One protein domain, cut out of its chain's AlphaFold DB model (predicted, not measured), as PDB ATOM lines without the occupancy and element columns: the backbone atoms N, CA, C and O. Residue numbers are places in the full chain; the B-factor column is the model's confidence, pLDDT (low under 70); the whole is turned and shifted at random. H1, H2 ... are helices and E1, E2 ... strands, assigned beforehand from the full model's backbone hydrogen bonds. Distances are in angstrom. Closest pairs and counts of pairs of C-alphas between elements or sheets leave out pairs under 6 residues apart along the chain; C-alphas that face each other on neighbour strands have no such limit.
ATOM      1  N   LEU A   5     350.231 123.097 160.576       90.81
ATOM      2  CA  LEU A   5     349.553 122.094 159.760       90.81
ATOM      3  C   LEU A   5     348.034 122.178 159.947       90.81
ATOM      4  O   LEU A   5     347.302 122.295 158.969       90.81
ATOM      5  N   GLU A   6     347.558 122.202 161.195       91.69
ATOM      6  CA  GLU A   6     346.124 122.315 161.500       91.69
ATOM      7  C   GLU A   6     345.515 123.602 160.938       91.69
ATOM      8  O   GLU A   6     344.417 123.564 160.385       91.69
ATOM      9  N   LYS A   7     346.233 124.731 161.017       92.69
ATOM     10  CA  LYS A   7     345.790 125.992 160.395       92.69
ATOM     11  C   LYS A   7     345.655 125.857 158.878       92.69
ATOM     12  O   LYS A   7     344.640 126.270 158.330       92.69
ATOM     13  N   SER A   8     346.642 125.248 158.221       93.06
ATOM     14  CA  SER A   8     346.641 125.074 156.761       93.06
ATOM     15  C   SER A   8     345.531 124.118 156.302       93.06
ATOM     16  O   SER A   8     344.898 124.341 155.273       93.06
ATOM     17  N   ILE A   9     345.231 123.086 157.098       92.38
ATOM     18  CA  ILE A   9     344.089 122.189 156.866       92.38
ATOM     19  C   ILE A   9     342.769 122.950 157.019       92.38
ATOM     20  O   ILE A   9     341.900 122.828 156.161       92.38
ATOM     21  N   GLN A  10     342.604 123.746 158.079       91.88
ATOM     22  CA  GLN A  10     341.391 124.548 158.259       91.88
ATOM     23  C   GLN A  10     341.192 125.548 157.119       91.88
ATOM     24  O   GLN A  10     340.075 125.696 156.622       91.88
ATOM     25  N   GLU A  11     342.268 126.194 156.675       92.75
ATOM     26  CA  GLU A  11     342.239 127.084 155.522       92.75
ATOM     27  C   GLU A  11     341.794 126.337 154.257       92.75
ATOM     28  O   GLU A  11     340.860 126.790 153.591       92.75
ATOM     29  N   LEU A  12     342.375 125.168 153.968       92.75
ATOM     30  CA  LEU A  12     341.953 124.345 152.835       92.75
ATOM     31  C   LEU A  12     340.467 123.980 152.929       92.75
ATOM     32  O   LEU A  12     339.723 124.226 151.985       92.75
ATOM     33  N   LEU A  13     340.020 123.420 154.056       91.50
ATOM     34  CA  LEU A  13     338.637 122.962 154.232       91.50
ATOM     35  C   LEU A  13     337.622 124.113 154.183       91.50
ATOM     36  O   LEU A  13     336.467 123.890 153.826       91.50
ATOM     37  N   SER A  14     338.038 125.340 154.513       91.75
ATOM     38  CA  SER A  14     337.196 126.533 154.358       91.75
ATOM     39  C   SER A  14     337.006 126.940 152.892       91.75
ATOM     40  O   SER A  14     335.947 127.448 152.529       91.75
ATOM     41  N   GLN A  15     338.016 126.698 152.052       90.62
ATOM     42  CA  GLN A  15     337.994 127.002 150.619       90.62
ATOM     43  C   GLN A  15     337.401 125.856 149.794       90.62
ATOM     44  O   GLN A  15     336.832 126.104 148.738       90.62
ATOM     45  N   PRO A  24     337.800 112.954 157.745       86.00
ATOM     46  CA  PRO A  24     338.882 111.970 157.721       86.00
ATOM     47  C   PRO A  24     338.468 110.692 156.975       86.00
ATOM     48  O   PRO A  24     337.288 110.358 156.880       86.00
ATOM     49  N   CYS A  25     339.451 109.949 156.462       83.88
ATOM     50  CA  CYS A  25     339.176 108.706 155.746       83.88
ATOM     51  C   CYS A  25     338.433 107.686 156.629       83.88
ATOM     52  O   CYS A  25     338.855 107.408 157.748       83.88
ATOM     53  N   LYS A  26     337.366 107.075 156.096       83.69
ATOM     54  CA  LYS A  26     336.433 106.183 156.820       83.69
ATOM     55  C   LYS A  26     336.889 104.716 156.923       83.69
ATOM     56  O   LYS A  26     336.059 103.819 156.968       83.69
ATOM     57  N   ASN A  27     338.196 104.457 156.914       82.69
ATOM     58  CA  ASN A  27     338.782 103.109 156.984       82.69
ATOM     59  C   ASN A  27     338.399 102.128 155.852       82.69
ATOM     60  O   ASN A  27     338.584 100.930 155.992       82.69
ATOM     61  N   SER A  28     337.907 102.581 154.700       82.62
ATOM     62  CA  SER A  28     337.576 101.661 153.595       82.62
ATOM     63  C   SER A  28     338.761 101.338 152.674       82.62
ATOM     64  O   SER A  28     338.598 100.661 151.668       82.62
ATOM     65  N   GLY A  29     339.952 101.887 152.941       77.06
ATOM     66  CA  GLY A  29     341.135 101.753 152.074       77.06
ATOM     67  C   GLY A  29     341.074 102.561 150.766       77.06
ATOM     68  O   GLY A  29     342.120 102.884 150.204       77.06
ATOM     69  N   LYS A  30     339.875 102.974 150.328       81.81
ATOM     70  CA  LYS A  30     339.637 103.740 149.091       81.81
ATOM     71  C   LYS A  30     340.422 105.050 149.011       81.81
ATOM     72  O   LYS A  30     340.968 105.376 147.964       81.81
ATOM     73  N   CYS A  31     340.540 105.763 150.132       79.31
ATOM     74  CA  CYS A  31     341.281 107.026 150.230       79.31
ATOM     75  C   CYS A  31     342.782 106.910 149.942       79.31
ATOM     76  O   CYS A  31     343.431 107.926 149.726       79.31
ATOM     77  N   CYS A  32     343.330 105.693 149.945       77.31
ATOM     78  CA  CYS A  32     344.755 105.426 149.778       77.31
ATOM     79  C   CYS A  32     345.069 104.715 148.448       77.31
ATOM     80  O   CYS A  32     346.149 104.135 148.307       77.31
ATOM     81  N   ILE A  33     344.147 104.694 147.476       79.62
ATOM     82  CA  ILE A  33     344.412 104.094 146.160       79.62
ATOM     83  C   ILE A  33     345.541 104.871 145.471       79.62
ATOM     84  O   ILE A  33     345.452 106.075 145.261       79.62
ATOM     85  N   GLY A  34     346.629 104.167 145.147       75.56
ATOM     86  CA  GLY A  34     347.828 104.759 144.545       75.56
ATOM     87  C   GLY A  34     348.645 105.659 145.481       75.56
ATOM     88  O   GLY A  34     349.631 106.237 145.034       75.56
ATOM     89  N   ALA A  35     348.267 105.764 146.760       78.81
ATOM     90  CA  ALA A  35     349.033 106.503 147.754       78.81
ATOM     91  C   ALA A  35     350.237 105.682 148.229       78.81
ATOM     92  O   ALA A  35     350.126 104.472 148.442       78.81
ATOM     93  N   ASP A  36     351.368 106.356 148.433       79.38
ATOM     94  CA  ASP A  36     352.521 105.777 149.113       79.38
ATOM     95  C   ASP A  36     352.403 105.944 150.633       79.38
ATOM     96  O   ASP A  36     351.879 106.940 151.144       79.38
ATOM     97  N   VAL A  37     352.902 104.953 151.362       77.25
ATOM     98  CA  VAL A  37     352.970 104.969 152.821       77.25
ATOM     99  C   VAL A  37     354.298 105.593 153.211       77.25
ATOM    100  O   VAL A  37     355.323 104.922 153.280       77.25
ATOM    101  N   SER A  38     354.291 106.902 153.422       82.06
ATOM    102  CA  SER A  38     355.402 107.597 154.066       82.06
ATOM    103  C   SER A  38     355.265 107.435 155.576       82.06
ATOM    104  O   SER A  38     354.220 107.768 156.136       82.06
ATOM    105  N   VAL A  39     356.294 106.866 156.198       84.12
ATOM    106  CA  VAL A  39     356.324 106.543 157.624       84.12
ATOM    107  C   VAL A  39     357.584 107.140 158.216       84.12
ATOM    108  O   VAL A  39     358.675 106.907 157.692       84.12
ATOM    109  N   ASP A  40     357.441 107.882 159.306       83.38
ATOM    110  CA  ASP A  40     358.600 108.306 160.076       83.38
ATOM    111  C   ASP A  40     359.140 107.164 160.942       83.38
ATOM    112  O   ASP A  40     358.392 106.329 161.446       83.38
ATOM    113  N   GLU A  41     360.454 107.158 161.184       81.31
ATOM    114  CA  GLU A  41     361.132 106.090 161.934       81.31
ATOM    115  C   GLU A  41     360.464 105.785 163.287       81.31
ATOM    116  O   GLU A  41     360.289 104.629 163.671       81.31
ATOM    117  N   HIS A  42     360.017 106.827 163.991       84.81
ATOM    118  CA  HIS A  42     359.360 106.693 165.288       84.81
ATOM    119  C   HIS A  42     357.961 106.052 165.207       84.81
ATOM    120  O   HIS A  42     357.492 105.480 166.194       84.81
ATOM    121  N   GLU A  43     357.295 106.110 164.052       90.56
ATOM    122  CA  GLU A  43     355.966 105.534 163.833       90.56
ATOM    123  C   GLU A  43     356.038 104.026 163.552       90.56
ATOM    124  O   GLU A  43     355.096 103.291 163.875       90.56
ATOM    125  N   TRP A  44     357.172 103.532 163.036       89.19
ATOM    126  CA  TRP A  44     357.346 102.119 162.687       89.19
ATOM    127  C   TRP A  44     357.118 101.169 163.856       89.19
ATOM    128  O   TRP A  44     356.521 100.110 163.673       89.19
ATOM    129  N   ASN A  45     357.535 101.546 165.064       90.75
ATOM    130  CA  ASN A  45     357.355 100.704 166.245       90.75
ATOM    131  C   ASN A  45     355.873 100.444 166.549       90.75
ATOM    132  O   ASN A  45     355.499  99.308 166.846       90.75
ATOM    133  N   SER A  46     355.029 101.471 166.422       92.81
ATOM    134  CA  SER A  46     353.585 101.345 166.651       92.81
ATOM    135  C   SER A  46     352.936 100.461 165.586       92.81
ATOM    136  O   SER A  46     352.133  99.583 165.900       92.81
ATOM    137  N   ILE A  47     353.342 100.635 164.325       94.12
ATOM    138  CA  ILE A  47     352.847  99.830 163.203       94.12
ATOM    139  C   ILE A  47     353.279  98.371 163.355       94.12
ATOM    140  O   ILE A  47     352.453  97.475 163.210       94.12
ATOM    141  N   LYS A  48     354.541  98.115 163.712       93.81
ATOM    142  CA  LYS A  48     355.064  96.764 163.951       93.81
ATOM    143  C   LYS A  48     354.281  96.039 165.038       93.81
ATOM    144  O   LYS A  48     353.903  94.882 164.848       93.81
ATOM    145  N   GLN A  49     354.041  96.698 166.172       94.19
ATOM    146  CA  GLN A  49     353.267  96.115 167.271       94.19
ATOM    147  C   GLN A  49     351.849  95.761 166.817       94.19
ATOM    148  O   GLN A  49     351.384  94.654 167.085       94.19
ATOM    149  N   PHE A  50     351.206  96.658 166.068       95.69
ATOM    150  CA  PHE A  50     349.875  96.423 165.516       95.69
ATOM    151  C   PHE A  50     349.856  95.248 164.528       95.69
ATOM    152  O   PHE A  50     349.069  94.321 164.688       95.69
ATOM    153  N   VAL A  51     350.774  95.235 163.553       94.81
ATOM    154  CA  VAL A  51     350.908  94.166 162.546       94.81
ATOM    155  C   VAL A  51     351.171  92.808 163.198       94.81
ATOM    156  O   VAL A  51     350.608  91.798 162.777       94.81
ATOM    157  N   SER A  52     351.974  92.769 164.262       92.62
ATOM    158  CA  SER A  52     352.251  91.532 165.009       92.62
ATOM    159  C   SER A  52     350.981  90.940 165.636       92.62
ATOM    160  O   SER A  52     350.851  89.716 165.715       92.62
ATOM    161  N   GLY A  53     350.041  91.803 166.040       93.62
ATOM    162  CA  GLY A  53     348.749  91.440 166.623       93.62
ATOM    163  C   GLY A  53     347.637  91.120 165.618       93.62
ATOM    164  O   GLY A  53     346.572  90.686 166.050       93.62
ATOM    165  N   LEU A  54     347.861  91.310 164.312       95.12
ATOM    166  CA  LEU A  54     346.884  90.960 163.276       95.12
ATOM    167  C   LEU A  54     346.594  89.455 163.250       95.12
ATOM    168  O   LEU A  54     347.468  88.631 163.563       95.12
ATOM    169  N   LEU A  55     345.380  89.112 162.819       95.44
ATOM    170  CA  LEU A  55     344.982  87.733 162.551       95.44
ATOM    171  C   LEU A  55     345.756  87.161 161.347       95.44
ATOM    172  O   LEU A  55     346.296  87.898 160.519       95.44
ATOM    173  N   ASP A  56     345.832  85.832 161.249       94.06
ATOM    174  CA  ASP A  56     346.629  85.156 160.212       94.06
ATOM    175  C   ASP A  56     346.099  85.402 158.785       94.06
ATOM    176  O   ASP A  56     346.878  85.482 157.831       94.06
ATOM    177  N   ASP A  57     344.787  85.574 158.621       94.50
ATOM    178  CA  ASP A  57     344.159  85.949 157.350       94.50
ATOM    179  C   ASP A  57     344.539  87.379 156.930       94.50
ATOM    180  O   ASP A  57     344.906  87.613 155.779       94.50
ATOM    181  N   GLU A  58     344.564  88.328 157.866       94.56
ATOM    182  CA  GLU A  58     345.013  89.703 157.609       94.56
ATOM    183  C   GLU A  58     346.513  89.778 157.298       94.56
ATOM    184  O   GLU A  58     346.931  90.514 156.400       94.56
ATOM    185  N   LYS A  59     347.332  88.984 157.995       94.44
ATOM    186  CA  LYS A  59     348.763  88.840 157.688       94.44
ATOM    187  C   LYS A  59     348.973  88.271 156.290       94.44
ATOM    188  O   LYS A  59     349.844  88.753 155.571       94.44
ATOM    189  N   SER A  60     348.149  87.314 155.870       93.50
ATOM    190  CA  SER A  60     348.207  86.744 154.517       93.50
ATOM    191  C   SER A  60     347.958  87.800 153.432       93.50
ATOM    192  O   SER A  60     348.663  87.808 152.423       93.50
ATOM    193  N   LEU A  61     347.050  88.754 153.672       93.94
ATOM    194  CA  LEU A  61     346.820  89.889 152.764       93.94
ATOM    195  C   LEU A  61     348.039  90.822 152.670       93.94
ATOM    196  O   LEU A  61     348.367  91.304 151.586       93.94
ATOM    197  N   LEU A  62     348.752  91.063 153.779       92.62
ATOM    198  CA  LEU A  62     350.011  91.826 153.746       92.62
ATOM    199  C   LEU A  62     351.071  91.123 152.893       92.62
ATOM    200  O   LEU A  62     351.750  91.773 152.099       92.62
ATOM    201  N   ILE A  63     351.191  89.801 153.032       92.06
ATOM    202  CA  ILE A  63     352.130  88.988 152.248       92.06
ATOM    203  C   ILE A  63     351.793  89.086 150.756       92.06
ATOM    204  O   ILE A  63     352.686  89.343 149.947       92.06
ATOM    205  N   GLU A  64     350.519  88.940 150.388       91.62
ATOM    206  CA  GLU A  64     350.057  89.070 149.002       91.62
ATOM    207  C   GLU A  64     350.364  90.460 148.430       91.62
ATOM    208  O   GLU A  64     350.857  90.580 147.304       91.62
ATOM    209  N   ASN A  65     350.130  91.513 149.215       90.12
ATOM    210  CA  ASN A  65     350.429  92.884 148.818       90.12
ATOM    211  C   ASN A  65     351.924  93.103 148.552       90.12
ATOM    212  O   ASN A  65     352.274  93.749 147.561       90.12
ATOM    213  N   ILE A  66     352.793  92.556 149.409       88.38
ATOM    214  CA  ILE A  66     354.251  92.605 149.238       88.38
ATOM    215  C   ILE A  66     354.654  91.845 147.968       88.38
ATOM    216  O   ILE A  66     355.353  92.391 147.116       88.38
ATOM    217  N   GLN A  67     354.171  90.612 147.793       87.19
ATOM    218  CA  GLN A  67     354.471  89.782 146.618       87.19
ATOM    219  C   GLN A  67     353.970  90.407 145.311       87.19
ATOM    220  O   GLN A  67     354.580  90.232 144.254       87.19
ATOM    221  N   SER A  68     352.870  91.149 145.392       86.81
ATOM    222  CA  SER A  68     352.290  91.877 144.275       86.81
ATOM    223  C   SER A  68     353.015  93.184 143.968       86.81
ATOM    224  O   SER A  68     352.810  93.724 142.890       86.81
ATOM    225  N   GLY A  69     353.844  93.739 144.847       83.62
ATOM    226  CA  GLY A  69     354.399  95.068 144.582       83.62
ATOM    227  C   GLY A  69     353.352  96.182 144.718       83.62
ATOM    228  O   GLY A  69     353.362  97.154 143.960       83.62
ATOM    229  N   ASN A  70     352.390  96.036 145.634       84.81
ATOM    230  CA  ASN A  70     351.406  97.085 145.896       84.81
ATOM    231  C   ASN A  70     352.063  98.299 146.578       84.81
ATOM    232  O   ASN A  70     352.711  98.164 147.615       84.81
ATOM    233  N   ILE A  71     351.843  99.502 146.028       83.12
ATOM    234  CA  ILE A  71     352.439 100.764 146.522       83.12
ATOM    235  C   ILE A  71     352.209 100.936 148.035       83.12
ATOM    236  O   ILE A  71     353.147 101.207 148.780       83.12
ATOM    237  N   CYS A  72     350.974 100.712 148.497       87.62
ATOM    238  CA  CYS A  72     350.631 100.650 149.915       87.62
ATOM    239  C   CYS A  72     350.361  99.199 150.325       87.62
ATOM    240  O   CYS A  72     349.309  98.645 150.003       87.62
ATOM    241  N   ILE A  73     351.287  98.607 151.080       90.06
ATOM    242  CA  ILE A  73     351.200  97.213 151.549       90.06
ATOM    243  C   ILE A  73     350.090  96.963 152.566       90.06
ATOM    244  O   ILE A  73     349.659  95.831 152.735       90.06
ATOM    245  N   PHE A  74     349.609  98.008 153.236       92.25
ATOM    246  CA  PHE A  74     348.568  97.892 154.257       92.25
ATOM    247  C   PHE A  74     347.154  98.084 153.696       92.25
ATOM    248  O   PHE A  74     346.177  97.998 154.444       92.25
ATOM    249  N   ARG A  75     347.018  98.389 152.398       90.44
ATOM    250  CA  ARG A  75     345.718  98.575 151.747       90.44
ATOM    251  C   ARG A  75     345.132  97.222 151.355       90.44
ATOM    252  O   ARG A  75     345.806  96.410 150.740       90.44
ATOM    253  N   THR A  76     343.853  97.028 151.623       89.56
ATOM    254  CA  THR A  76     343.037  95.963 151.026       89.56
ATOM    255  C   THR A  76     341.909  96.605 150.223       89.56
ATOM    256  O   THR A  76     341.742  97.828 150.250       89.56
ATOM    257  N   ASP A  77     341.108  95.802 149.533       83.69
ATOM    258  CA  ASP A  77     339.954  96.317 148.789       83.69
ATOM    259  C   ASP A  77     338.845  96.863 149.697       83.69
ATOM    260  O   ASP A  77     338.009  97.651 149.257       83.69
ATOM    261  N   THR A  78     338.840  96.470 150.975       85.75
ATOM    262  CA  THR A  78     337.770  96.813 151.921       85.75
ATOM    263  C   THR A  78     338.222  97.697 153.076       85.75
ATOM    264  O   THR A  78     337.380  98.376 153.662       85.75
ATOM    265  N   LYS A  79     339.516  97.708 153.423       90.31
ATOM    266  CA  LYS A  79     340.051  98.502 154.539       90.31
ATOM    267  C   LYS A  79     341.541  98.823 154.451       90.31
ATOM    268  O   LYS A  79     342.287  98.221 153.679       90.31
ATOM    269  N   CYS A  80     341.989  99.754 155.292       91.56
ATOM    270  CA  CYS A  80     343.408  99.898 155.619       91.56
ATOM    271  C   CYS A  80     343.699  99.068 156.874       91.56
ATOM    272  O   CYS A  80     343.128  99.331 157.930       91.56
ATOM    273  N   LEU A  81     344.583  98.076 156.767       93.62
ATOM    274  CA  LEU A  81     344.878  97.151 157.867       93.62
ATOM    275  C   LEU A  81     345.448  97.871 159.087       93.62
ATOM    276  O   LEU A  81     345.160  97.474 160.201       93.62
ATOM    277  N   ILE A  82     346.186  98.964 158.893       93.19
ATOM    278  CA  ILE A  82     346.811  99.725 159.984       93.19
ATOM    279  C   ILE A  82     346.067 101.022 160.304       93.19
ATOM    280  O   ILE A  82     346.666 101.954 160.829       93.19
ATOM    281  N   HIS A  83     344.785 101.145 159.947       92.69
ATOM    282  CA  HIS A  83     344.078 102.427 160.002       92.69
ATOM    283  C   HIS A  83     344.174 103.138 161.356       92.69
ATOM    284  O   HIS A  83     344.331 104.358 161.381       92.69
ATOM    285  N   GLU A  84     344.108 102.397 162.459       91.50
ATOM    286  CA  GLU A  84     344.153 102.938 163.824       91.50
ATOM    287  C   GLU A  84     345.529 103.495 164.205       91.50
ATOM    288  O   GLU A  84     345.618 104.487 164.923       91.50
ATOM    289  N   VAL A  85     346.596 102.902 163.669       93.44
ATOM    290  CA  VAL A  85     347.992 103.299 163.910       93.44
ATOM    291  C   VAL A  85     348.633 103.915 162.668       93.44
ATOM    292  O   VAL A  85     349.855 103.922 162.528       93.44
ATOM    293  N   ARG A  86     347.813 104.409 161.732       91.50
ATOM    294  CA  ARG A  86     348.314 104.905 160.451       91.50
ATOM    295  C   ARG A  86     349.245 106.108 160.665       91.50
ATOM    296  O   ARG A  86     348.925 106.962 161.510       91.50
ATOM    297  N   PRO A  87     350.322 106.205 159.862       90.31
ATOM    298  CA  PRO A  87     351.251 107.325 159.905       90.31
ATOM    299  C   PRO A  87     350.537 108.669 159.820       90.31
ATOM    300  O   PRO A  87     349.482 108.771 159.177       90.31
ATOM    301  N   GLU A  88     351.117 109.707 160.415       88.56
ATOM    302  CA  GLU A  88     350.598 111.074 160.372       88.56
ATOM    303  C   GLU A  88     350.289 111.491 158.934       88.56
ATOM    304  O   GLU A  88     349.180 111.941 158.635       88.56
ATOM    305  N   ASN A  89     351.219 111.225 158.021       86.19
ATOM    306  CA  ASN A  89     351.068 111.557 156.616       86.19
ATOM    307  C   ASN A  89     349.824 110.907 155.967       86.19
ATOM    308  O   ASN A  89     349.110 111.541 155.188       86.19
ATOM    309  N   CYS A  90     349.497 109.666 156.345       88.06
ATOM    310  CA  CYS A  90     348.335 108.932 155.831       88.06
ATOM    311  C   CYS A  90     346.985 109.469 156.336       88.06
ATOM    312  O   CYS A  90     345.924 109.072 155.848       88.06
ATOM    313  N   ARG A  91     346.969 110.341 157.349       89.25
ATOM    314  CA  ARG A  91     345.719 110.903 157.893       89.25
ATOM    315  C   ARG A  91     345.110 111.947 156.966       89.25
ATOM    316  O   ARG A  91     343.897 112.140 157.003       89.25
ATOM    317  N   TYR A  92     345.937 112.546 156.119       88.50
ATOM    318  CA  TYR A  92     345.583 113.657 155.241       88.50
ATOM    319  C   TYR A  92     345.526 113.258 153.761       88.50
ATOM    320  O   TYR A  92     345.308 114.112 152.908       88.50
ATOM    321  N   THR A  93     345.672 111.963 153.454       86.56
ATOM    322  CA  THR A  93     345.716 111.436 152.082       86.56
ATOM    323  C   THR A  93     344.590 111.926 151.163       86.56
ATOM    324  O   THR A  93     344.914 112.196 150.009       86.56
ATOM    325  N   PRO A  94     343.321 112.112 151.606       87.38
ATOM    326  CA  PRO A  94     342.264 112.580 150.709       87.38
ATOM    327  C   PRO A  94     342.619 113.847 149.928       87.38
ATOM    328  O   PRO A  94     342.381 113.890 148.730       87.38
ATOM    329  N   PHE A  95     343.234 114.833 150.582       89.25
ATOM    330  CA  PHE A  95     343.571 116.126 149.980       89.25
ATOM    331  C   PHE A  95     345.076 116.377 149.865       89.25
ATOM    332  O   PHE A  95     345.517 117.503 149.618       89.25
ATOM    333  N   GLN A  96     345.875 115.338 150.079       90.19
ATOM    334  CA  GLN A  96     347.320 115.434 150.052       90.19
ATOM    335  C   GLN A  96     347.839 115.606 148.623       90.19
ATOM    336  O   GLN A  96     347.489 114.854 147.714       90.19
ATOM    337  N   ALA A  97     348.779 116.532 148.481       90.75
ATOM    338  CA  ALA A  97     349.725 116.570 147.383       90.75
ATOM    339  C   ALA A  97     351.158 116.399 147.912       90.75
ATOM    340  O   ALA A  97     351.486 116.848 149.015       90.75
ATOM    341  N   VAL A  98     352.019 115.748 147.136       90.38
ATOM    342  CA  VAL A  98     353.446 115.590 147.447       90.38
ATOM    343  C   VAL A  98     354.280 115.738 146.187       90.38
ATOM    344  O   VAL A  98     353.877 115.297 145.114       90.38
ATOM    345  N   ILE A  99     355.452 116.343 146.317       89.75
ATOM    346  CA  ILE A  99     356.461 116.391 145.259       89.75
ATOM    347  C   ILE A  99     357.532 115.355 145.566       89.75
ATOM    348  O   ILE A  99     358.138 115.394 146.638       89.75
ATOM    349  N   THR A 100     357.773 114.437 144.641       87.00
ATOM    350  CA  THR A 100     358.807 113.408 144.774       87.00
ATOM    351  C   THR A 100     360.180 113.902 144.294       87.00
ATOM    352  O   THR A 100     360.272 114.957 143.659       87.00
ATOM    353  N   PRO A 101     361.285 113.190 144.611       84.62
ATOM    354  CA  PRO A 101     362.642 113.624 144.246       84.62
ATOM    355  C   PRO A 101     362.876 113.811 142.735       84.62
ATOM    356  O   PRO A 101     363.690 114.637 142.324       84.62
ATOM    357  N   ASP A 102     362.129 113.083 141.908       88.06
ATOM    358  CA  ASP A 102     362.063 113.201 140.444       88.06
ATOM    359  C   ASP A 102     361.230 114.406 139.956       88.06
ATOM    360  O   ASP A 102     361.055 114.598 138.751       88.06
ATOM    361  N   LYS A 103     360.775 115.268 140.875       90.38
ATOM    362  CA  LYS A 103     359.994 116.492 140.616       90.38
ATOM    363  C   LYS A 103     358.605 116.203 140.047       90.38
ATOM    364  O   LYS A 103     358.016 117.046 139.368       90.38
ATOM    365  N   GLU A 104     358.072 115.026 140.337       90.56
ATOM    366  CA  GLU A 104     356.694 114.676 140.033       90.56
ATOM    367  C   GLU A 104     355.778 115.118 141.185       90.56
ATOM    368  O   GLU A 104     355.988 114.783 142.349       90.56
ATOM    369  N   LEU A 105     354.749 115.903 140.866       90.00
ATOM    370  CA  LEU A 105     353.643 116.194 141.769       90.00
ATOM    371  C   LEU A 105     352.665 115.019 141.741       90.00
ATOM    372  O   LEU A 105     352.083 114.722 140.695       90.00
ATOM    373  N   ARG A 106     352.453 114.396 142.897       88.81
ATOM    374  CA  ARG A 106     351.493 113.313 143.112       88.81
ATOM    375  C   ARG A 106     350.354 113.793 143.993       88.81
ATOM    376  O   ARG A 106     350.591 114.390 145.042       88.81
ATOM    377  N   TYR A 107     349.129 113.518 143.576       87.69
ATOM    378  CA  TYR A 107     347.910 113.793 144.337       87.69
ATOM    379  C   TYR A 107     346.804 112.838 143.884       87.69
ATOM    380  O   TYR A 107     346.981 112.097 142.917       87.69
ATOM    381  N   SER A 108     345.666 112.847 144.570       83.75
ATOM    382  CA  SER A 108     344.540 111.972 144.244       83.75
ATOM    383  C   SER A 108     343.322 112.787 143.840       83.75
ATOM    384  O   SER A 108     342.774 113.522 144.655       83.75
ATOM    385  N   MET A 109     342.875 112.642 142.595       82.62
ATOM    386  CA  MET A 109     341.587 113.183 142.166       82.62
ATOM    387  C   MET A 109     340.468 112.346 142.781       82.62
ATOM    388  O   MET A 109     340.569 111.118 142.805       82.62
ATOM    389  N   VAL A 110     339.419 112.996 143.277       78.19
ATOM    390  CA  VAL A 110     338.326 112.332 143.991       78.19
ATOM    391  C   VAL A 110     337.013 112.421 143.219       78.19
ATOM    392  O   VAL A 110     336.686 113.465 142.656       78.19
ATOM    393  N   SER A 111     336.270 111.319 143.190       76.12
ATOM    394  CA  SER A 111     334.881 111.267 142.721       76.12
ATOM    395  C   SER A 111     333.897 111.551 143.861       76.12
ATOM    396  O   SER A 111     334.249 111.503 145.039       76.12
ATOM    397  N   GLU A 112     332.626 111.790 143.530       72.75
ATOM    398  CA  GLU A 112     331.570 112.072 144.520       72.75
ATOM    399  C   GLU A 112     331.399 110.971 145.586       72.75
ATOM    400  O   GLU A 112     330.979 111.251 146.708       72.75
ATOM    401  N   ASP A 113     331.767 109.726 145.273       76.94
ATOM    402  CA  ASP A 113     331.684 108.569 146.171       76.94
ATOM    403  C   ASP A 113     332.998 108.252 146.912       76.94
ATOM    404  O   ASP A 113     333.162 107.158 147.466       76.94
ATOM    405  N   CYS A 114     333.930 109.209 146.961       77.75
ATOM    406  CA  CYS A 114     335.246 109.052 147.582       77.75
ATOM    407  C   CYS A 114     336.050 107.878 146.996       77.75
ATOM    408  O   CYS A 114     336.780 107.197 147.730       77.75
ATOM    409  N   ASN A 115     335.924 107.615 145.692       80.00
ATOM    410  CA  ASN A 115     336.947 106.859 144.977       80.00
ATOM    411  C   ASN A 115     338.042 107.824 144.531       80.00
ATOM    412  O   ASN A 115     337.793 108.991 144.234       80.00
ATOM    413  N   PHE A 116     339.270 107.323 144.516       81.75
ATOM    414  CA  PHE A 116     340.448 108.141 144.293       81.75
ATOM    415  C   PHE A 116     341.231 107.607 143.105       81.75
ATOM    416  O   PHE A 116     341.534 106.414 143.032       81.75
ATOM    417  N   GLN A 117     341.582 108.509 142.197       83.19
ATOM    418  CA  GLN A 117     342.485 108.247 141.090       83.19
ATOM    419  C   GLN A 117     343.793 108.990 141.340       83.19
ATOM    420  O   GLN A 117     343.811 110.216 141.450       83.19
ATOM    421  N   SER A 118     344.899 108.250 141.411       84.00
ATOM    422  CA  SER A 118     346.223 108.856 141.535       84.00
ATOM    423  C   SER A 118     346.578 109.605 140.253       84.00
ATOM    424  O   SER A 118     346.537 109.040 139.158       84.00
ATOM    425  N   ILE A 119     346.940 110.874 140.403       86.12
ATOM    426  CA  ILE A 119     347.410 111.744 139.336       86.12
ATOM    427  C   ILE A 119     348.879 112.065 139.575       86.12
ATOM    428  O   ILE A 119     349.320 112.308 140.699       86.12
ATOM    429  N   ARG A 120     349.628 112.080 138.476       88.69
ATOM    430  CA  ARG A 120     351.049 112.396 138.432       88.69
ATOM    431  C   ARG A 120     351.276 113.506 137.425       88.69
ATOM    432  O   ARG A 120     350.764 113.444 136.308       88.69
ATOM    433  N   LYS A 121     352.022 114.533 137.817       89.12
ATOM    434  CA  LYS A 121     352.350 115.657 136.942       89.12
ATOM    435  C   LYS A 121     353.811 116.039 137.094       89.12
ATOM    436  O   LYS A 121     354.241 116.414 138.178       89.12
ATOM    437  N   GLN A 122     354.545 116.032 135.988       93.12
ATOM    438  CA  GLN A 122     355.911 116.534 135.976       93.12
ATOM    439  C   GLN A 122     355.922 118.053 136.193       93.12
ATOM    440  O   GLN A 122     355.204 118.789 135.508       93.12
ATOM    441  N   LEU A 123     356.746 118.516 137.129       91.00
ATOM    442  CA  LEU A 123     357.005 119.934 137.350       91.00
ATOM    443  C   LEU A 123     358.385 120.320 136.810       91.00
ATOM    444  O   LEU A 123     359.320 119.513 136.787       91.00
ATOM    445  N   ASP A 124     358.520 121.582 136.407       94.00
ATOM    446  CA  ASP A 124     359.832 122.180 136.190       94.00
ATOM    447  C   ASP A 124     360.576 122.360 137.528       94.00
ATOM    448  O   ASP A 124     359.987 122.357 138.615       94.00
ATOM    449  N   SER A 125     361.900 122.511 137.452       91.69
ATOM    450  CA  SER A 125     362.758 122.536 138.644       91.69
ATOM    451  C   SER A 125     362.492 123.733 139.558       91.69
ATOM    452  O   SER A 125     362.630 123.601 140.775       91.69
ATOM    453  N   GLU A 126     362.127 124.884 138.995       93.00
ATOM    454  CA  GLU A 126     361.869 126.099 139.768       93.00
ATOM    455  C   GLU A 126     360.557 125.958 140.541       93.00
ATOM    456  O   GLU A 126     360.528 126.138 141.761       93.00
ATOM    457  N   THR A 127     359.488 125.543 139.857       91.12
ATOM    458  CA  THR A 127     358.176 125.308 140.467       91.12
ATOM    459  C   THR A 127     358.248 124.230 141.543       91.12
ATOM    460  O   THR A 127     357.743 124.446 142.649       91.12
ATOM    461  N   ALA A 128     358.912 123.103 141.262       90.94
ATOM    462  CA  ALA A 128     359.079 122.024 142.232       90.94
ATOM    463  C   ALA A 128     359.804 122.508 143.497       90.94
ATOM    464  O   ALA A 128     359.325 122.292 144.611       90.94
ATOM    465  N   SER A 129     360.915 123.232 143.323       89.56
ATOM    466  CA  SER A 129     361.702 123.769 144.439       89.56
ATOM    467  C   SER A 129     360.918 124.800 145.246       89.56
ATOM    468  O   SER A 129     360.965 124.789 146.475       89.56
ATOM    469  N   ARG A 130     360.170 125.688 144.582       90.56
ATOM    470  CA  ARG A 130     359.349 126.700 145.259       90.56
ATOM    471  C   ARG A 130     358.283 126.051 146.140       90.56
ATOM    472  O   ARG A 130     358.144 126.431 147.301       90.56
ATOM    473  N   ILE A 131     357.553 125.073 145.609       89.88
ATOM    474  CA  ILE A 131     356.479 124.397 146.347       89.88
ATOM    475  C   ILE A 131     357.057 123.567 147.501       89.88
ATOM    476  O   ILE A 131     356.593 123.710 148.628       89.88
ATOM    477  N   ALA A 132     358.099 122.765 147.255       84.75
ATOM    478  CA  ALA A 132     358.695 121.900 148.276       84.75
ATOM    479  C   ALA A 132     359.265 122.681 149.478       84.75
ATOM    480  O   ALA A 132     359.226 122.192 150.607       84.75
ATOM    481  N   ASN A 133     359.752 123.906 149.250       85.25
ATOM    482  CA  ASN A 133     360.288 124.780 150.299       85.25
ATOM    483  C   ASN A 133     359.235 125.690 150.952       85.25
ATOM    484  O   ASN A 133     359.518 126.327 151.967       85.25
ATOM    485  N   THR A 134     358.027 125.771 150.395       86.62
ATOM    486  CA  THR A 134     356.927 126.512 151.021       86.62
ATOM    487  C   THR A 134     356.274 125.621 152.065       86.62
ATOM    488  O   THR A 134     356.004 124.455 151.796       86.62
ATOM    489  N   LYS A 135     356.011 126.150 153.262       86.94
ATOM    490  CA  LYS A 135     355.366 125.389 154.335       86.94
ATOM    491  C   LYS A 135     353.882 125.188 154.021       86.94
ATOM    492  O   LYS A 135     353.143 126.165 153.989       86.94
ATOM    493  N   PHE A 136     353.479 123.938 153.800       86.75
ATOM    494  CA  PHE A 136     352.092 123.521 153.559       86.75
ATOM    495  C   PHE A 136     351.309 124.364 152.527       86.75
ATOM    496  O   PHE A 136     350.215 124.835 152.835       86.75
ATOM    497  N   PRO A 137     351.827 124.607 151.305       90.12
ATOM    498  CA  PRO A 137     351.132 125.434 150.332       90.12
ATOM    499  C   PRO A 137     349.842 124.759 149.869       90.12
ATOM    500  O   PRO A 137     349.820 123.564 149.554       90.12
ATOM    501  N   VAL A 138     348.785 125.562 149.769       86.06
ATOM    502  CA  VAL A 138     347.549 125.176 149.093       86.06
ATOM    503  C   VAL A 138     347.771 125.296 147.587       86.06
ATOM    504  O   VAL A 138     348.059 126.375 147.068       86.06
ATOM    505  N   LEU A 139     347.667 124.176 146.882       84.31
ATOM    506  CA  LEU A 139     347.837 124.097 145.437       84.31
ATOM    507  C   LEU A 139     346.464 124.024 144.786       84.31
ATOM    508  O   LEU A 139     345.723 123.077 145.034       84.31
ATOM    509  N   GLN A 140     346.137 124.989 143.933       77.75
ATOM    510  CA  GLN A 140     345.010 124.836 143.021       77.75
ATOM    511  C   GLN A 140     345.428 123.902 141.885       77.75
ATOM    512  O   GLN A 140     346.526 124.042 141.334       77.75
ATOM    513  N   ASN A 141     344.581 122.931 141.555       65.19
ATOM    514  CA  ASN A 141     344.830 122.064 140.417       65.19
ATOM    515  C   ASN A 141     344.943 122.902 139.134       65.19
ATOM    516  O   ASN A 141     344.291 123.922 138.945       65.19
ATOM    517  N   PHE A 142     345.810 122.455 138.236       56.50
ATOM    518  CA  PHE A 142     346.005 123.075 136.935       56.50
ATOM    519  C   PHE A 142     344.850 122.773 135.963       56.50
ATOM    520  O   PHE A 142     344.684 123.513 134.999       56.50
ATOM    521  N   ASN A 143     344.067 121.711 136.218       55.28
ATOM    522  CA  ASN A 143     342.989 121.233 135.338       55.28
ATOM    523  C   ASN A 143     341.603 121.134 136.020       55.28
ATOM    524  O   ASN A 143     340.628 120.807 135.350       55.28
ATOM    525  N   SER A 144     341.493 121.385 137.329       63.50
ATOM    526  CA  SER A 144     340.212 121.513 138.045       63.50
ATOM    527  C   SER A 144     340.302 122.663 139.046       63.50
ATOM    528  O   SER A 144     341.395 123.062 139.434       63.50
ATOM    529  N   GLU A 145     339.170 123.213 139.480       73.44
ATOM    530  CA  GLU A 145     339.177 124.309 140.462       73.44
ATOM    531  C   GLU A 145     339.613 123.861 141.864       73.44
ATOM    532  O   GLU A 145     339.964 124.694 142.695       73.44
ATOM    533  N   THR A 146     339.656 122.548 142.079       85.50
ATOM    534  CA  THR A 146     339.983 121.882 143.329       85.50
ATOM    535  C   THR A 146     341.351 122.252 143.891       85.50
ATOM    536  O   THR A 146     342.377 122.104 143.217       85.50
ATOM    537  N   LYS A 147     341.381 122.578 145.182       90.19
ATOM    538  CA  LYS A 147     342.620 122.779 145.938       90.19
ATOM    539  C   LYS A 147     343.049 121.563 146.761       90.19
ATOM    540  O   LYS A 147     342.225 120.812 147.282       90.19
ATOM    541  N   TYR A 148     344.362 121.422 146.910       91.12
ATOM    542  CA  TYR A 148     345.058 120.368 147.653       91.12
ATOM    543  C   TYR A 148     346.065 120.983 148.620       91.12
ATOM    544  O   TYR A 148     346.533 122.098 148.397       91.12
ATOM    545  N   LEU A 149     346.451 120.246 149.660       92.56
ATOM    546  CA  LEU A 149     347.505 120.665 150.581       92.56
ATOM    547  C   LEU A 149     348.803 119.921 150.272       92.56
ATOM    548  O   LEU A 149     348.848 118.692 150.341       92.56
ATOM    549  N   CYS A 150     349.868 120.654 149.951       91.88
ATOM    550  CA  CYS A 150     351.172 120.040 149.729       91.88
ATOM    551  C   CYS A 150     351.838 119.716 151.069       91.88
ATOM    552  O   CYS A 150     352.096 120.613 151.865       91.88
ATOM    553  N   LEU A 151     352.155 118.446 151.316       91.25
ATOM    554  CA  LEU A 151     352.640 117.969 152.617       91.25
ATOM    555  C   LEU A 151     354.116 117.553 152.598       91.25
ATOM    556  O   LEU A 151     354.545 116.728 153.397       91.25
ATOM    557  N   ASN A 152     354.922 118.149 151.715       89.81
ATOM    558  CA  ASN A 152     356.346 117.830 151.553       89.81
ATOM    559  C   ASN A 152     357.189 117.958 152.832       89.81
ATOM    560  O   ASN A 152     358.229 117.319 152.922       89.81
ATOM    561  N   GLN A 153     356.762 118.756 153.815       87.62
ATOM    562  CA  GLN A 153     357.495 118.922 155.078       87.62
ATOM    563  C   GLN A 153     357.347 117.732 156.034       87.62
ATOM    564  O   GLN A 153     358.185 117.563 156.915       87.62
ATOM    565  N   ILE A 154     356.287 116.935 155.874       86.19
ATOM    566  CA  ILE A 154     356.029 115.728 156.677       86.19
ATOM    567  C   ILE A 154     356.053 114.452 155.826       86.19
ATOM    568  O   ILE A 154     356.074 113.350 156.359       86.19
ATOM    569  N   TYR A 155     356.079 114.588 154.500       85.44
ATOM    570  CA  TYR A 155     356.276 113.480 153.582       85.44
ATOM    571  C   TYR A 155     357.758 113.113 153.510       85.44
ATOM    572  O   TYR A 155     358.570 113.838 152.933       85.44
ATOM    573  N   LYS A 156     358.095 111.946 154.048       78.75
ATOM    574  CA  LYS A 156     359.397 111.303 153.877       78.75
ATOM    575  C   LYS A 156     359.230 110.050 153.024       78.75
ATOM    576  O   LYS A 156     358.699 109.054 153.526       78.75
ATOM    577  N   PRO A 157     359.610 110.077 151.737       69.19
ATOM    578  CA  PRO A 157     359.600 108.862 150.945       69.19
ATOM    579  C   PRO A 157     360.587 107.890 151.595       69.19
ATOM    580  O   PRO A 157     361.786 108.140 151.615       69.19
ATOM    581  N   CYS A 158     360.068 106.819 152.181       67.25
ATOM    582  CA  CYS A 158     360.879 105.663 152.535       67.25
ATOM    583  C   CYS A 158     360.971 104.784 151.285       67.25
ATOM    584  O   CYS A 158     360.017 104.730 150.497       67.25
ATOM    585  N   ASP A 159     362.129 104.166 151.073       72.19
ATOM    586  CA  ASP A 159     362.353 103.311 149.915       72.19
ATOM    587  C   ASP A 159     361.315 102.175 149.915       72.19
ATOM    588  O   ASP A 159     361.041 101.557 150.948       72.19
ATOM    589  N   HIS A 160     360.685 101.926 148.766       72.12
ATOM    590  CA  HIS A 160     359.720 100.837 148.634       72.12
ATOM    591  C   HIS A 160     360.344  99.489 149.019       72.12
ATOM    592  O   HIS A 160     359.675  98.682 149.672       72.12
ATOM    593  N   GLU A 161     361.617  99.268 148.680       75.75
ATOM    594  CA  GLU A 161     362.335  98.041 149.030       75.75
ATOM    595  C   GLU A 161     362.550  97.924 150.544       75.75
ATOM    596  O   GLU A 161     362.327  96.860 151.126       75.75
ATOM    597  N   GLU A 162     362.889  99.033 151.205       80.50
ATOM    598  CA  GLU A 162     363.087  99.087 152.655       80.50
ATOM    599  C   GLU A 162     361.792  98.757 153.412       80.50
ATOM    600  O   GLU A 162     361.798  97.916 154.316       80.50
ATOM    601  N   LYS A 163     360.650  99.330 153.006       82.44
ATOM    602  CA  LYS A 163     359.341  99.025 153.622       82.44
ATOM    603  C   LYS A 163     359.005  97.545 153.512       82.44
ATOM    604  O   LYS A 163     358.512  96.942 154.464       82.44
ATOM    605  N   TYR A 164     359.234  96.967 152.337       85.25
ATOM    606  CA  TYR A 164     358.909  95.569 152.080       85.25
ATOM    607  C   TYR A 164     359.788  94.661 152.910       85.25
ATOM    608  O   TYR A 164     359.282  93.699 153.485       85.25
ATOM    609  N   HIS A 165     361.073  94.991 153.006       85.56
ATOM    610  CA  HIS A 165     362.007  94.277 153.851       85.56
ATOM    611  C   HIS A 165     361.550  94.297 155.315       85.56
ATOM    612  O   HIS A 165     361.321  93.231 155.884       85.56
ATOM    613  N   LEU A 166     361.288  95.482 155.876       87.94
ATOM    614  CA  LEU A 166     360.845  95.637 157.265       87.94
ATOM    615  C   LEU A 166     359.574  94.837 157.567       87.94
ATOM    616  O   LEU A 166     359.531  94.078 158.535       87.94
ATOM    617  N   VAL A 167     358.535  94.963 156.738       87.62
ATOM    618  CA  VAL A 167     357.279  94.240 156.995       87.62
ATOM    619  C   VAL A 167     357.437  92.736 156.768       87.62
ATOM    620  O   VAL A 167     356.860  91.950 157.516       87.62
ATOM    621  N   SER A 168     358.267  92.317 155.811       88.38
ATOM    622  CA  SER A 168     358.595  90.900 155.611       88.38
ATOM    623  C   SER A 168     359.280  90.294 156.834       88.38
ATOM    624  O   SER A 168     358.928  89.184 157.235       88.38
ATOM    625  N   GLU A 169     360.203  91.026 157.466       89.69
ATOM    626  CA  GLU A 169     360.844  90.596 158.711       89.69
ATOM    627  C   GLU A 169     359.826  90.413 159.841       89.69
ATOM    628  O   GLU A 169     359.883  89.425 160.572       89.69
ATOM    629  N   TRP A 170     358.862  91.327 159.982       91.12
ATOM    630  CA  TRP A 170     357.839  91.232 161.034       91.12
ATOM    631  C   TRP A 170     356.892  90.052 160.832       91.12
ATOM    632  O   TRP A 170     356.374  89.501 161.801       91.12
ATOM    633  N   LEU A 171     356.678  89.671 159.574       88.94
ATOM    634  CA  LEU A 171     355.874  88.521 159.175       88.94
ATOM    635  C   LEU A 171     356.693  87.219 159.121       88.94
ATOM    636  O   LEU A 171     356.167  86.190 158.698       88.94
ATOM    637  N   CYS A 172     357.962  87.244 159.548       86.25
ATOM    638  CA  CYS A 172     358.881  86.103 159.528       86.25
ATOM    639  C   CYS A 172     359.025  85.455 158.138       86.25
ATOM    640  O   CYS A 172     359.233  84.242 158.023       86.25
TER     641      CYS A 172
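AT A GLANCE: This is residues 5 to 15 and 24 to 172 of the 194 residues of an uncharacterized protein of Flavonifractor sp. An9 (UniProt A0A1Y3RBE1). Two parts stand at opposite ends of a 45 A long body: a strongly twisted, curled sheet of five strands with H1 and H5 on it, and a group of three helices, H2, H3 and H6, whose centres make a triangle. The short helix H4 lies between them, near the middle. The printed part has 160 residues, with six named helices and five named strands in the order H1 H2 H3 H4 E1 E2 E3 H5 E4 E5 H6; the class is mixed, helices and strands. The mixed sheet runs E3 E2 E1 E5 E4. The whole is compact, with a radius of gyration of the C-alphas of 16.0 A and spans of 45 by 32 by 28 A.

HOW THE PARTS SIT: H1, residues 5 to 15, is on the sheet over E5, residues 147 to 150, at a height over the sheet of 9.4 A. The closest C-alphas of these two are those of Leu 12 and Leu 149, 7.0 A apart. H1 on one face of the sheet makes two layers, helix and sheet. H2, residues 41 to 52, touches H6, residues 160 to 170, with residues 48 to 52 alone; the closest C-alphas, of Lys 48 and Trp 170, are 6.8 A apart, and the two run the same way at a steep tilt of 45 degrees. H3, residues 56 to 68, and H6 only just touch, with 3 pairs of C-alphas within 8 A, made by residues 63 to 66 of H3 alone; the closest are those of Ile 66 and Tyr 164, 6.2 A apart. These two run opposite ways at a shallow tilt of 27 degrees. H4, residues 88 to 91, is not on the sheet. E1, residues 96 to 99, E2, residues 104 to 110, and E3, residues 116 to 122, form a meander, each strand the antiparallel neighbour of the one before; N 98 and O 106 are 2.9 A apart, and N 105 and O 121 2.8 A. H5, residues 125 to 133, is on the sheet at a height over the sheet of 8.9 A. E4, residues 138 to 140, and E5 are an antiparallel hairpin, with N 139 and O 148 2.8 A apart. E5 is parallel to E1, with N 97 and O 149 2.9 A apart. Every O i to N i+4 pair is within hydrogen-bond range in H1, H3, H5 and H6, and 6 of 8 in H2; H4 is too short for such a pair.

IN THESE COORDINATES: H1 begins at C-alpha 5, (349.553, 122.094, 159.760), and is 15.5 A long. H2 measures 17.3 A, H3 18.2 A, E2 18.9 A and E3 19.5 A. H6, 15.8 A long, ends at C-alpha 170, (357.839, 91.232, 161.034).

THE WHOLE: The C-alphas of Asp 56 and Glu 126, the two farthest apart, are 48.2 A apart. Residues 16 to 23 are not printed, and C-alphas 15 and 24 across the cut are 16.6 A apart. The link from H3 to H4, 19 residues, is long. Mean pLDDT of the printed part is 86.6; residues 141 to 144 and 157 to 158 are under 70.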